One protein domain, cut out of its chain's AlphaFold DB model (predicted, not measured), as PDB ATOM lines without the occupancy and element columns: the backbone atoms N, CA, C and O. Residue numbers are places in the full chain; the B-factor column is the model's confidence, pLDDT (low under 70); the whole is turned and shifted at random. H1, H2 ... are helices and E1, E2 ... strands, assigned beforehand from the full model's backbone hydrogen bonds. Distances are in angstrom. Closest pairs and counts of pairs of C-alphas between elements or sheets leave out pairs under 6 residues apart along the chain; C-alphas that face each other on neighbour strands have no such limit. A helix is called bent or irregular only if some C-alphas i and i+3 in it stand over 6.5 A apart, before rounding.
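This is residues 841 to 915 of the 967 residues of an uncharacterized protein of Leeuwenhoekiella sp (UniProt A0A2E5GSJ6). A small two-layered sandwich: a six-stranded sheet, curled like part of a barrel, is partly covered by a two-stranded sheet, E2 and E5. The short helix H1 lies at one end, where the chain passes from E5 to E6. The printed part has 75 residues, with eight named strands and one named helix in the order E1 E2 E3 E4 E5 H1 E6 E7 E8, and is mostly strand. The large sheet, E1 E3 E4 E8 E7 E6, is mixed; E2 and E5 are antiparallel. The whole is compact, with a radius of gyration of the C-alphas of 11.2 A, and spans 31 by 25 by 19 A.

E1, residues 841 to 843, is an edge strand, parallel to E3, residues 858 to 862, with N 842 and O 860 2.9 A apart. E3 is staggered, pairing with E1 over residues 860 to 862 and with E4, residues 873 to 876, over 858 to 860. E3 and E4 form a hairpin, with N 859 and O 874 2.8 A apart. E8, residues 908 to 914, is antiparallel to E4, with N 875 and O 913 2.9 A apart. E6, residues 892 to 894, E7, residues 900 to 903, and E8 form a meander, each strand the antiparallel neighbour of the one before; N 893 and O 902 are 2.8 A apart, N 909 and O 901 2.9 A. This sheet is strongly twisted. E2, residues 848 to 853, and E5, residues 880 to 885, are antiparallel, with N 851 and O 882 2.9 A apart. The two sheets form a sandwich, two sheets face to face, their facing parts 10.2 A centre to centre and their strands at 34 degrees. The closest C-alphas of E1 and E2, Ile 842 and Val 851, are 7.1 A apart. H1, residues 886 to 889, is only just on the large sheet, with 5 pairs of C-alphas within 10 A, and only grazes it. H1 is too short for any O i to N i+4 pair, and its one O i to N i+3 pair is not within range.

E1 begins at C-alpha 841, (52.225, -33.673, 0.284). E2 measures 15.9 A, E3 13.6 A and E5 15.3 A from first to last C-alpha. H1 is only just irregular: C-alphas 886 and 889 are 6.9 A apart. E8 measures 13.1 A and ends at C-alpha 914, (45.113, -33.519, -12.349).

The C-alphas farthest apart, those of Ser 847 and Asp 897, are 32.1 A apart. The printed part has no cut, and no link is long. Mean pLDDT of the printed part is 81.9; residues 896 to 898 and 906 are under 70.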
ATOM      1  N   VAL A 841      51.314 -32.589   0.678       89.81
ATOM      2  CA  VAL A 841      52.225 -33.673   0.284       89.81
ATOM      3  C   VAL A 841      51.798 -34.979   0.950       89.81
ATOM      4  O   VAL A 841      51.875 -35.115   2.169       89.81
ATOM      5  N   ILE A 842      51.394 -35.955   0.136       87.94
ATOM      6  CA  ILE A 842      51.073 -37.316   0.577       87.94
ATOM      7  C   ILE A 842      52.282 -38.207   0.282       87.94
ATOM      8  O   ILE A 842      52.569 -38.518  -0.876       87.94
ATOM      9  N   ASP A 843      53.013 -38.603   1.324       87.38
ATOM     10  CA  ASP A 843      54.192 -39.465   1.198       87.38
ATOM     11  C   ASP A 843      53.798 -40.949   1.192       87.38
ATOM     12  O   ASP A 843      53.244 -41.464   2.162       87.38
ATOM     13  N   LEU A 844      54.088 -41.644   0.086       85.56
ATOM     14  CA  LEU A 844      53.760 -43.060  -0.100       85.56
ATOM     15  C   LEU A 844      54.845 -44.039   0.394       85.56
ATOM     16  O   LEU A 844      54.786 -45.226   0.077       85.56
ATOM     17  N   SER A 845      55.827 -43.573   1.172       81.19
ATOM     18  CA  SER A 845      56.878 -44.429   1.745       81.19
ATOM     19  C   SER A 845      56.457 -45.238   2.984       81.19
ATOM     20  O   SER A 845      57.124 -46.223   3.312       81.19
ATOM     21  N   GLU A 846      55.359 -44.881   3.663       78.94
ATOM     22  CA  GLU A 846      54.838 -45.645   4.807       78.94
ATOM     23  C   GLU A 846      53.918 -46.804   4.385       78.94
ATOM     24  O   GLU A 846      53.163 -46.720   3.421       78.94
ATOM     25  N   SER A 847      53.931 -47.908   5.143       78.62
ATOM     26  CA  SER A 847      53.205 -49.144   4.787       78.62
ATOM     27  C   SER A 847      51.687 -48.973   4.629       78.62
ATOM     28  O   SER A 847      51.070 -49.719   3.871       78.62
ATOM     29  N   ASN A 848      51.093 -48.017   5.350       84.69
ATOM     30  CA  ASN A 848      49.704 -47.580   5.216       84.69
ATOM     31  C   ASN A 848      49.678 -46.053   5.323       84.69
ATOM     32  O   ASN A 848      50.233 -45.508   6.271       84.69
ATOM     33  N   VAL A 849      49.009 -45.386   4.388       84.94
ATOM     34  CA  VAL A 849      49.005 -43.929   4.233       84.94
ATOM     35  C   VAL A 849      47.570 -43.433   4.232       84.94
ATOM     36  O   VAL A 849      46.721 -43.982   3.529       84.94
ATOM     37  N   THR A 850      47.279 -42.396   5.012       85.69
ATOM     38  CA  THR A 850      45.953 -41.774   5.026       85.69
ATOM     39  C   THR A 850      45.887 -40.653   3.999       85.69
ATOM     40  O   THR A 850      46.504 -39.606   4.173       85.69
ATOM     41  N   VAL A 851      45.091 -40.862   2.950       85.12
ATOM     42  CA  VAL A 851      44.628 -39.789   2.069       85.12
ATOM     43  C   VAL A 851      43.503 -39.074   2.810       85.12
ATOM     44  O   VAL A 851      42.383 -39.580   2.868       85.12
ATOM     45  N   ASN A 852      43.827 -37.939   3.431       89.44
ATOM     46  CA  ASN A 852      42.872 -37.030   4.058       89.44
ATOM     47  C   ASN A 852      42.920 -35.688   3.320       89.44
ATOM     48  O   ASN A 852      43.819 -34.896   3.591       89.44
ATOM     49  N   VAL A 853      41.971 -35.472   2.411       87.12
ATOM     50  CA  VAL A 853      41.834 -34.254   1.598       87.12
ATOM     51  C   VAL A 853      40.367 -33.818   1.529       87.12
ATOM     52  O   VAL A 853      39.475 -34.671   1.435       87.12
ATOM     53  N   THR A 854      40.101 -32.513   1.575       88.00
ATOM     54  CA  THR A 854      38.755 -31.961   1.321       88.00
ATOM     55  C   THR A 854      38.562 -31.623  -0.155       88.00
ATOM     56  O   THR A 854      39.521 -31.499  -0.914       88.00
ATOM     57  N   LYS A 855      37.313 -31.479  -0.605       84.44
ATOM     58  CA  LYS A 855      37.021 -31.085  -1.987       84.44
ATOM     59  C   LYS A 855      37.691 -29.748  -2.345       84.44
ATOM     60  O   LYS A 855      37.674 -28.795  -1.567       84.44
ATOM     61  N   GLY A 856      38.284 -29.687  -3.536       79.75
ATOM     62  CA  GLY A 856      39.047 -28.541  -4.022       79.75
ATOM     63  C   GLY A 856      40.436 -28.387  -3.394       79.75
ATOM     64  O   GLY A 856      41.155 -27.460  -3.759       79.75
ATOM     65  N   GLU A 857      40.836 -29.253  -2.455       84.06
ATOM     66  CA  GLU A 857      42.198 -29.267  -1.924       84.06
ATOM     67  C   GLU A 857      43.181 -29.762  -2.992       84.06
ATOM     68  O   GLU A 857      42.938 -30.758  -3.684       84.06
ATOM     69  N   ARG A 858      44.306 -29.054  -3.119       86.25
ATOM     70  CA  ARG A 858      45.383 -29.376  -4.055       86.25
ATOM     71  C   ARG A 858      46.471 -30.157  -3.335       86.25
ATOM     72  O   ARG A 858      47.018 -29.701  -2.331       86.25
ATOM     73  N   PHE A 859      46.801 -31.332  -3.850       87.81
ATOM     74  CA  PHE A 859      47.704 -32.276  -3.201       87.81
ATOM     75  C   PHE A 859      48.636 -32.952  -4.211       87.81
ATOM     76  O   PHE A 859      48.442 -32.874  -5.422       87.81
ATOM     77  N   MET A 860      49.689 -33.606  -3.727       89.56
ATOM     78  CA  MET A 860      50.670 -34.284  -4.573       89.56
ATOM     79  C   MET A 860      51.190 -35.546  -3.890       89.56
ATOM     80  O   MET A 860      51.613 -35.510  -2.734       89.56
ATOM     81  N   MET A 861      51.199 -36.664  -4.619       87.00
ATOM     82  CA  MET A 861      51.777 -37.920  -4.134       87.00
ATOM     83  C   MET A 861      53.281 -37.966  -4.397       87.00
ATOM     84  O   MET A 861      53.712 -37.914  -5.551       87.00
ATOM     85  N   VAL A 862      54.080 -38.135  -3.347       88.69
ATOM     86  CA  VAL A 862      55.533 -38.356  -3.445       88.69
ATOM     87  C   VAL A 862      55.879 -39.803  -3.089       88.69
ATOM     88  O   VAL A 862      55.088 -40.512  -2.471       88.69
ATOM     89  N   ASN A 863      57.056 -40.266  -3.518       85.69
ATOM     90  CA  ASN A 863      57.564 -41.627  -3.273       85.69
ATOM     91  C   ASN A 863      56.682 -42.787  -3.796       85.69
ATOM     92  O   ASN A 863      56.885 -43.933  -3.400       85.69
ATOM     93  N   SER A 864      55.744 -42.528  -4.719       82.38
ATOM     94  CA  SER A 864      54.942 -43.585  -5.356       82.38
ATOM     95  C   SER A 864      55.799 -44.567  -6.161       82.38
ATOM     96  O   SER A 864      56.691 -44.167  -6.914       82.38
ATOM     97  N   SER A 865      55.444 -45.849  -6.093       77.19
ATOM     98  CA  SER A 865      55.882 -46.908  -7.012       77.19
ATOM     99  C   SER A 865      55.446 -46.667  -8.467       77.19
ATOM    100  O   SER A 865      56.087 -47.166  -9.395       77.19
ATOM    101  N   THR A 866      54.387 -45.879  -8.685       79.44
ATOM    102  CA  THR A 866      53.817 -45.584 -10.005       79.44
ATOM    103  C   THR A 866      54.265 -44.212 -10.509       79.44
ATOM    104  O   THR A 866      53.715 -43.170 -10.148       79.44
ATOM    105  N   SER A 867      55.225 -44.201 -11.436       75.25
ATOM    106  CA  SER A 867      55.753 -42.970 -12.051       75.25
ATOM    107  C   SER A 867      54.734 -42.172 -12.879       75.25
ATOM    108  O   SER A 867      55.001 -41.021 -13.203       75.25
ATOM    109  N   GLY A 868      53.580 -42.759 -13.215       74.56
ATOM    110  CA  GLY A 868      52.495 -42.099 -13.954       74.56
ATOM    111  C   GLY A 868      51.609 -41.163 -13.123       74.56
ATOM    112  O   GLY A 868      50.758 -40.502 -13.705       74.56
ATOM    113  N   ILE A 869      51.789 -41.122 -11.796       79.69
ATOM    114  CA  ILE A 869      51.115 -40.180 -10.876       79.69
ATOM    115  C   ILE A 869      52.084 -39.513  -9.878       79.69
ATOM    116  O   ILE A 869      51.714 -38.570  -9.181       79.69
ATOM    117  N   ALA A 870      53.322 -40.009  -9.772       84.94
ATOM    118  CA  ALA A 870      54.309 -39.520  -8.816       84.94
ATOM    119  C   ALA A 870      54.738 -38.076  -9.120       84.94
ATOM    120  O   ALA A 870      55.234 -37.788 -10.207       84.94
ATOM    121  N   ASN A 871      54.661 -37.202  -8.115       86.69
ATOM    122  CA  ASN A 871      54.997 -35.775  -8.196       86.69
ATOM    123  C   ASN A 871      54.136 -34.982  -9.201       86.69
ATOM    124  O   ASN A 871      54.582 -33.963  -9.729       86.69
ATOM    125  N   VAL A 872      52.909 -35.442  -9.472       86.88
ATOM    126  CA  VAL A 872      51.913 -34.692 -10.248       86.88
ATOM    127  C   VAL A 872      50.977 -33.948  -9.283       86.88
ATOM    128  O   VAL A 872      50.472 -34.583  -8.353       86.88
ATOM    129  N   PRO A 873      50.729 -32.637  -9.470       87.00
ATOM    130  CA  PRO A 873      49.676 -31.917  -8.759       87.00
ATOM    131  C   PRO A 873      48.291 -32.469  -9.113       87.00
ATOM    132  O   PRO A 873      47.927 -32.567 -10.288       87.00
ATOM    133  N   LEU A 874      47.524 -32.827  -8.090       85.56
ATOM    134  CA  LEU A 874      46.159 -33.328  -8.187       85.56
ATOM    135  C   LEU A 874      45.214 -32.416  -7.399       85.56
ATOM    136  O   LEU A 874      45.602 -31.830  -6.387       85.56
ATOM    137  N   VAL A 875      43.958 -32.352  -7.826       84.69
ATOM    138  CA  VAL A 875      42.865 -31.681  -7.118       84.69
ATOM    139  C   VAL A 875      41.838 -32.714  -6.653       84.69
ATOM    140  O   VAL A 875      41.466 -33.628  -7.394       84.69
ATOM    141  N   ALA A 876      41.397 -32.595  -5.402       86.38
ATOM    142  CA  ALA A 876      40.417 -33.494  -4.807       86.38
ATOM    143  C   ALA A 876      38.988 -33.164  -5.279       86.38
ATOM    144  O   ALA A 876      38.473 -32.071  -5.057       86.38
ATOM    145  N   LEU A 877      38.317 -34.136  -5.897       82.12
ATOM    146  CA  LEU A 877      36.965 -33.999  -6.457       82.12
ATOM    147  C   LEU A 877      35.858 -34.128  -5.396       82.12
ATOM    148  O   LEU A 877      34.733 -33.677  -5.616       82.12
ATOM    149  N   ARG A 878      36.171 -34.753  -4.254       83.69
ATOM    150  CA  ARG A 878      35.276 -34.923  -3.102       83.69
ATOM    151  C   ARG A 878      36.055 -35.172  -1.813       83.69
ATOM    152  O   ARG A 878      37.129 -35.776  -1.847       83.69
ATOM    153  N   ASP A 879      35.448 -34.807  -0.685       87.88
ATOM    154  CA  ASP A 879      35.964 -35.113   0.650       87.88
ATOM    155  C   ASP A 879      36.318 -36.598   0.785       87.88
ATOM    156  O   ASP A 879      35.533 -37.499   0.462       87.88
ATOM    157  N   THR A 880      37.541 -36.846   1.245       88.00
ATOM    158  CA  THR A 880      38.128 -38.180   1.333       88.00
ATOM    159  C   THR A 880      39.005 -38.267   2.567       88.00
ATOM    160  O   THR A 880      39.983 -37.543   2.682       88.00
ATOM    161  N   ASN A 881      38.688 -39.202   3.462       90.56
ATOM    162  CA  ASN A 881      39.551 -39.610   4.568       90.56
ATOM    163  C   ASN A 881      39.630 -41.143   4.569       90.56
ATOM    164  O   ASN A 881      38.731 -41.823   5.068       90.56
ATOM    165  N   VAL A 882      40.653 -41.687   3.904       86.06
ATOM    166  CA  VAL A 882      40.819 -43.130   3.676       86.06
ATOM    167  C   VAL A 882      42.281 -43.530   3.861       86.06
ATOM    168  O   VAL A 882      43.172 -43.000   3.200       86.06
ATOM    169  N   THR A 883      42.530 -44.522   4.717       88.88
ATOM    170  CA  THR A 883      43.842 -45.175   4.826       88.88
ATOM    171  C   THR A 883      43.982 -46.280   3.779       88.88
ATOM    172  O   THR A 883      43.177 -47.210   3.741       88.88
ATOM    173  N   VAL A 884      45.022 -46.198   2.947       84.88
ATOM    174  CA  VAL A 884      45.350 -47.162   1.885       84.88
ATOM    175  C   VAL A 884      46.783 -47.690   2.051       84.88
ATOM    176  O   VAL A 884      47.640 -46.961   2.545       84.88
ATOM    177  N   PRO A 885      47.103 -48.937   1.659       84.81
ATOM    178  CA  PRO A 885      48.493 -49.398   1.625       84.81
ATOM    179  C   PRO A 885      49.285 -48.653   0.539       84.81
ATOM    180  O   PRO A 885      48.706 -48.295  -0.485       84.81
ATOM    181  N   ALA A 886      50.605 -48.488   0.691       75.56
ATOM    182  CA  ALA A 886      51.453 -47.790  -0.295       75.56
ATOM    183  C   ALA A 886      51.243 -48.278  -1.748       75.56
ATOM    184  O   ALA A 886      51.057 -47.486  -2.671       75.56
ATOM    185  N   ALA A 887      51.176 -49.601  -1.932       81.38
ATOM    186  CA  ALA A 887      50.953 -50.267  -3.219       81.38
ATOM    187  C   ALA A 887      49.508 -50.161  -3.766       81.38
ATOM    188  O   ALA A 887      49.204 -50.722  -4.816       81.38
ATOM    189  N   HIS A 888      48.588 -49.452  -3.095       83.50
ATOM    190  CA  HIS A 888      47.230 -49.210  -3.612       83.50
ATOM    191  C   HIS A 888      47.253 -48.515  -4.978       83.50
ATOM    192  O   HIS A 888      46.389 -48.767  -5.823       83.50
ATOM    193  N   PHE A 889      48.271 -47.680  -5.198       81.31
ATOM    194  CA  PHE A 889      48.470 -46.921  -6.423       81.31
ATOM    195  C   PHE A 889      49.329 -47.638  -7.483       81.31
ATOM    196  O   PHE A 889      49.634 -47.049  -8.523       81.31
ATOM    197  N   ASP A 890      49.652 -48.924  -7.305       82.81
ATOM    198  CA  ASP A 890      50.327 -49.732  -8.328       82.81
ATOM    199  C   ASP A 890      49.462 -49.881  -9.595       82.81
ATOM    200  O   ASP A 890      48.307 -50.312  -9.547       82.81
ATOM    201  N   GLY A 891      50.036 -49.555 -10.757       79.44
ATOM    202  CA  GLY A 891      49.395 -49.765 -12.062       79.44
ATOM    203  C   GLY A 891      48.317 -48.745 -12.450       79.44
ATOM    204  O   GLY A 891      47.649 -48.941 -13.471       79.44
ATOM    205  N   TRP A 892      48.168 -47.668 -11.675       86.38
ATOM    206  CA  TRP A 892      47.389 -46.493 -12.066       86.38
ATOM    207  C   TRP A 892      48.147 -45.625 -13.092       86.38
ATOM    208  O   TRP A 892      49.352 -45.773 -13.297       86.38
ATOM    209  N   GLN A 893      47.435 -44.731 -13.771       85.00
ATOM    210  CA  GLN A 893      47.943 -43.808 -14.789       85.00
ATOM    211  C   GLN A 893      46.959 -42.641 -14.971       85.00
ATOM    212  O   GLN A 893      45.770 -42.794 -14.700       85.00
ATOM    213  N   ILE A 894      47.438 -41.496 -15.451       81.88
ATOM    214  CA  ILE A 894      46.590 -40.348 -15.808       81.88
ATOM    215  C   ILE A 894      46.035 -40.532 -17.230       81.88
ATOM    216  O   ILE A 894      46.762 -40.954 -18.133       81.88
ATOM    217  N   GLY A 895      44.752 -40.226 -17.424       74.62
ATOM    218  CA  GLY A 895      44.116 -40.095 -18.731       74.62
ATOM    219  C   GLY A 895      44.579 -38.819 -19.431       74.62
ATOM    220  O   GLY A 895      44.464 -37.728 -18.878       74.62
ATOM    221  N   ILE A 896      45.118 -38.949 -20.645       67.06
ATOM    222  CA  ILE A 896      45.627 -37.804 -21.419       67.06
ATOM    223  C   ILE A 896      44.512 -36.918 -21.994       67.06
ATOM    224  O   ILE A 896      44.781 -35.773 -22.338       67.06
ATOM    225  N   ASP A 897      43.288 -37.445 -22.081       58.62
ATOM    226  CA  ASP A 897      42.139 -36.788 -22.715       58.62
ATOM    227  C   ASP A 897      41.206 -36.079 -21.707       58.62
ATOM    228  O   ASP A 897      40.334 -35.316 -22.116       58.62
ATOM    229  N   ASP A 898      41.345 -36.355 -20.402       63.41
ATOM    230  CA  ASP A 898      40.416 -35.889 -19.353       63.41
ATOM    231  C   ASP A 898      41.047 -35.628 -17.966       63.41
ATOM    232  O   ASP A 898      40.330 -35.325 -17.010       63.41
ATOM    233  N   GLY A 899      42.367 -35.799 -17.815       71.88
ATOM    234  CA  GLY A 899      43.102 -35.562 -16.567       71.88
ATOM    235  C   GLY A 899      42.782 -36.514 -15.403       71.88
ATOM    236  O   GLY A 899      43.293 -36.312 -14.300       71.88
ATOM    237  N   ARG A 900      41.950 -37.547 -15.587       76.88
ATOM    238  CA  ARG A 900      41.498 -38.425 -14.489       76.88
ATOM    239  C   ARG A 900      42.461 -39.579 -14.221       76.88
ATOM    240  O   ARG A 900      43.240 -39.984 -15.082       76.88
ATOM    241  N   VAL A 901      42.411 -40.128 -13.009       80.75
ATOM    242  CA  VAL A 901      43.312 -41.207 -12.573       80.75
ATOM    243  C   VAL A 901      42.639 -42.575 -12.770       80.75
ATOM    244  O   VAL A 901      41.593 -42.859 -12.185       80.75
ATOM    245  N   TYR A 902      43.245 -43.435 -13.593       84.69
ATOM    246  CA  TYR A 902      42.689 -44.712 -14.067       84.69
ATOM    247  C   TYR A 902      43.626 -45.902 -13.853       84.69
ATOM    248  O   TYR A 902      44.844 -45.753 -13.847       84.69
ATOM    249  N   ARG A 903      43.067 -47.111 -13.783       82.31
ATOM    250  CA  ARG A 903      43.788 -48.388 -13.891       82.31
ATOM    251  C   ARG A 903      43.585 -49.016 -15.265       82.31
ATOM    252  O   ARG A 903      42.559 -48.838 -15.916       82.31
ATOM    253  N   LYS A 904      44.535 -49.864 -15.666       71.94
ATOM    254  CA  LYS A 904      44.482 -50.631 -16.929       71.94
ATOM    255  C   LYS A 904      43.382 -51.703 -16.990       71.94
ATOM    256  O   LYS A 904      43.192 -52.301 -18.042       71.94
ATOM    257  N   ASP A 905      42.678 -51.949 -15.886       77.50
ATOM    258  CA  ASP A 905      41.506 -52.831 -15.799       77.50
ATOM    259  C   ASP A 905      40.161 -52.078 -15.908       77.50
ATOM    260  O   ASP A 905      39.106 -52.701 -15.816       77.50
ATOM    261  N   GLY A 906      40.187 -50.759 -16.149       68.38
ATOM    262  CA  GLY A 906      38.995 -49.931 -16.366       68.38
ATOM    263  C   GLY A 906      38.414 -49.288 -15.104       68.38
ATOM    264  O   GLY A 906      37.446 -48.537 -15.205       68.38
ATOM    265  N   TYR A 907      38.994 -49.528 -13.924       78.19
ATOM    266  CA  TYR A 907      38.628 -48.785 -12.717       78.19
ATOM    267  C   TYR A 907      39.169 -47.348 -12.757       78.19
ATOM    268  O   TYR A 907      40.312 -47.112 -13.150       78.19
ATOM    269  N   PHE A 908      38.353 -46.394 -12.305       77.56
ATOM    270  CA  PHE A 908      38.711 -44.983 -12.155       77.56
ATOM    271  C   PHE A 908      38.735 -44.585 -10.677       77.56
ATOM    272  O   PHE A 908      38.043 -45.192  -9.857       77.56
ATOM    273  N   TRP A 909      39.541 -43.580 -10.332       79.94
ATOM    274  CA  TRP A 909      39.582 -43.010  -8.990       79.94
ATOM    275  C   TRP A 909      38.666 -41.791  -8.970       79.94
ATOM    276  O   TRP A 909      38.965 -40.762  -9.564       79.94
ATOM    277  N   ASP A 910      37.526 -41.904  -8.294       76.19
ATOM    278  CA  ASP A 910      36.508 -40.850  -8.210       76.19
ATOM    279  C   ASP A 910      36.863 -39.728  -7.211       76.19
ATOM    280  O   ASP A 910      36.044 -38.861  -6.918       76.19
ATOM    281  N   ILE A 911      38.084 -39.769  -6.674       80.81
ATOM    282  CA  ILE A 911      38.588 -38.897  -5.610       80.81
ATOM    283  C   ILE A 911      39.418 -37.737  -6.162       80.81
ATOM    284  O   ILE A 911      39.426 -36.677  -5.541       80.81
ATOM    285  N   ALA A 912      40.105 -37.896  -7.298       81.38
ATOM    286  CA  ALA A 912      41.038 -36.885  -7.794       81.38
ATOM    287  C   ALA A 912      41.195 -36.864  -9.320       81.38
ATOM    288  O   ALA A 912      41.134 -37.898  -9.990       81.38
ATOM    289  N   ALA A 913      41.484 -35.672  -9.837       81.25
ATOM    290  CA  ALA A 913      41.998 -35.431 -11.184       81.25
ATOM    291  C   ALA A 913      43.326 -34.659 -11.093       81.25
ATOM    292  O   ALA A 913      43.696 -34.192 -10.015       81.25
ATOM    293  N   VAL A 914      44.040 -34.518 -12.209       81.31
ATOM    294  CA  VAL A 914      45.113 -33.519 -12.349       81.31
ATOM    295  C   VAL A 914      44.553 -32.136 -12.016       81.31
ATOM    296  O   VAL A 914      43.452 -31.806 -12.448       81.31
ATOM    297  N   ASP A 915      45.293 -31.345 -11.237       77.25
ATOM    298  CA  ASP A 915      44.951 -29.936 -11.017       77.25
ATOM    299  C   ASP A 915      45.073 -29.202 -12.365       77.25
ATOM    300  O   ASP A 915      46.183 -29.165 -12.916       77.25
TER     301      ASP A 915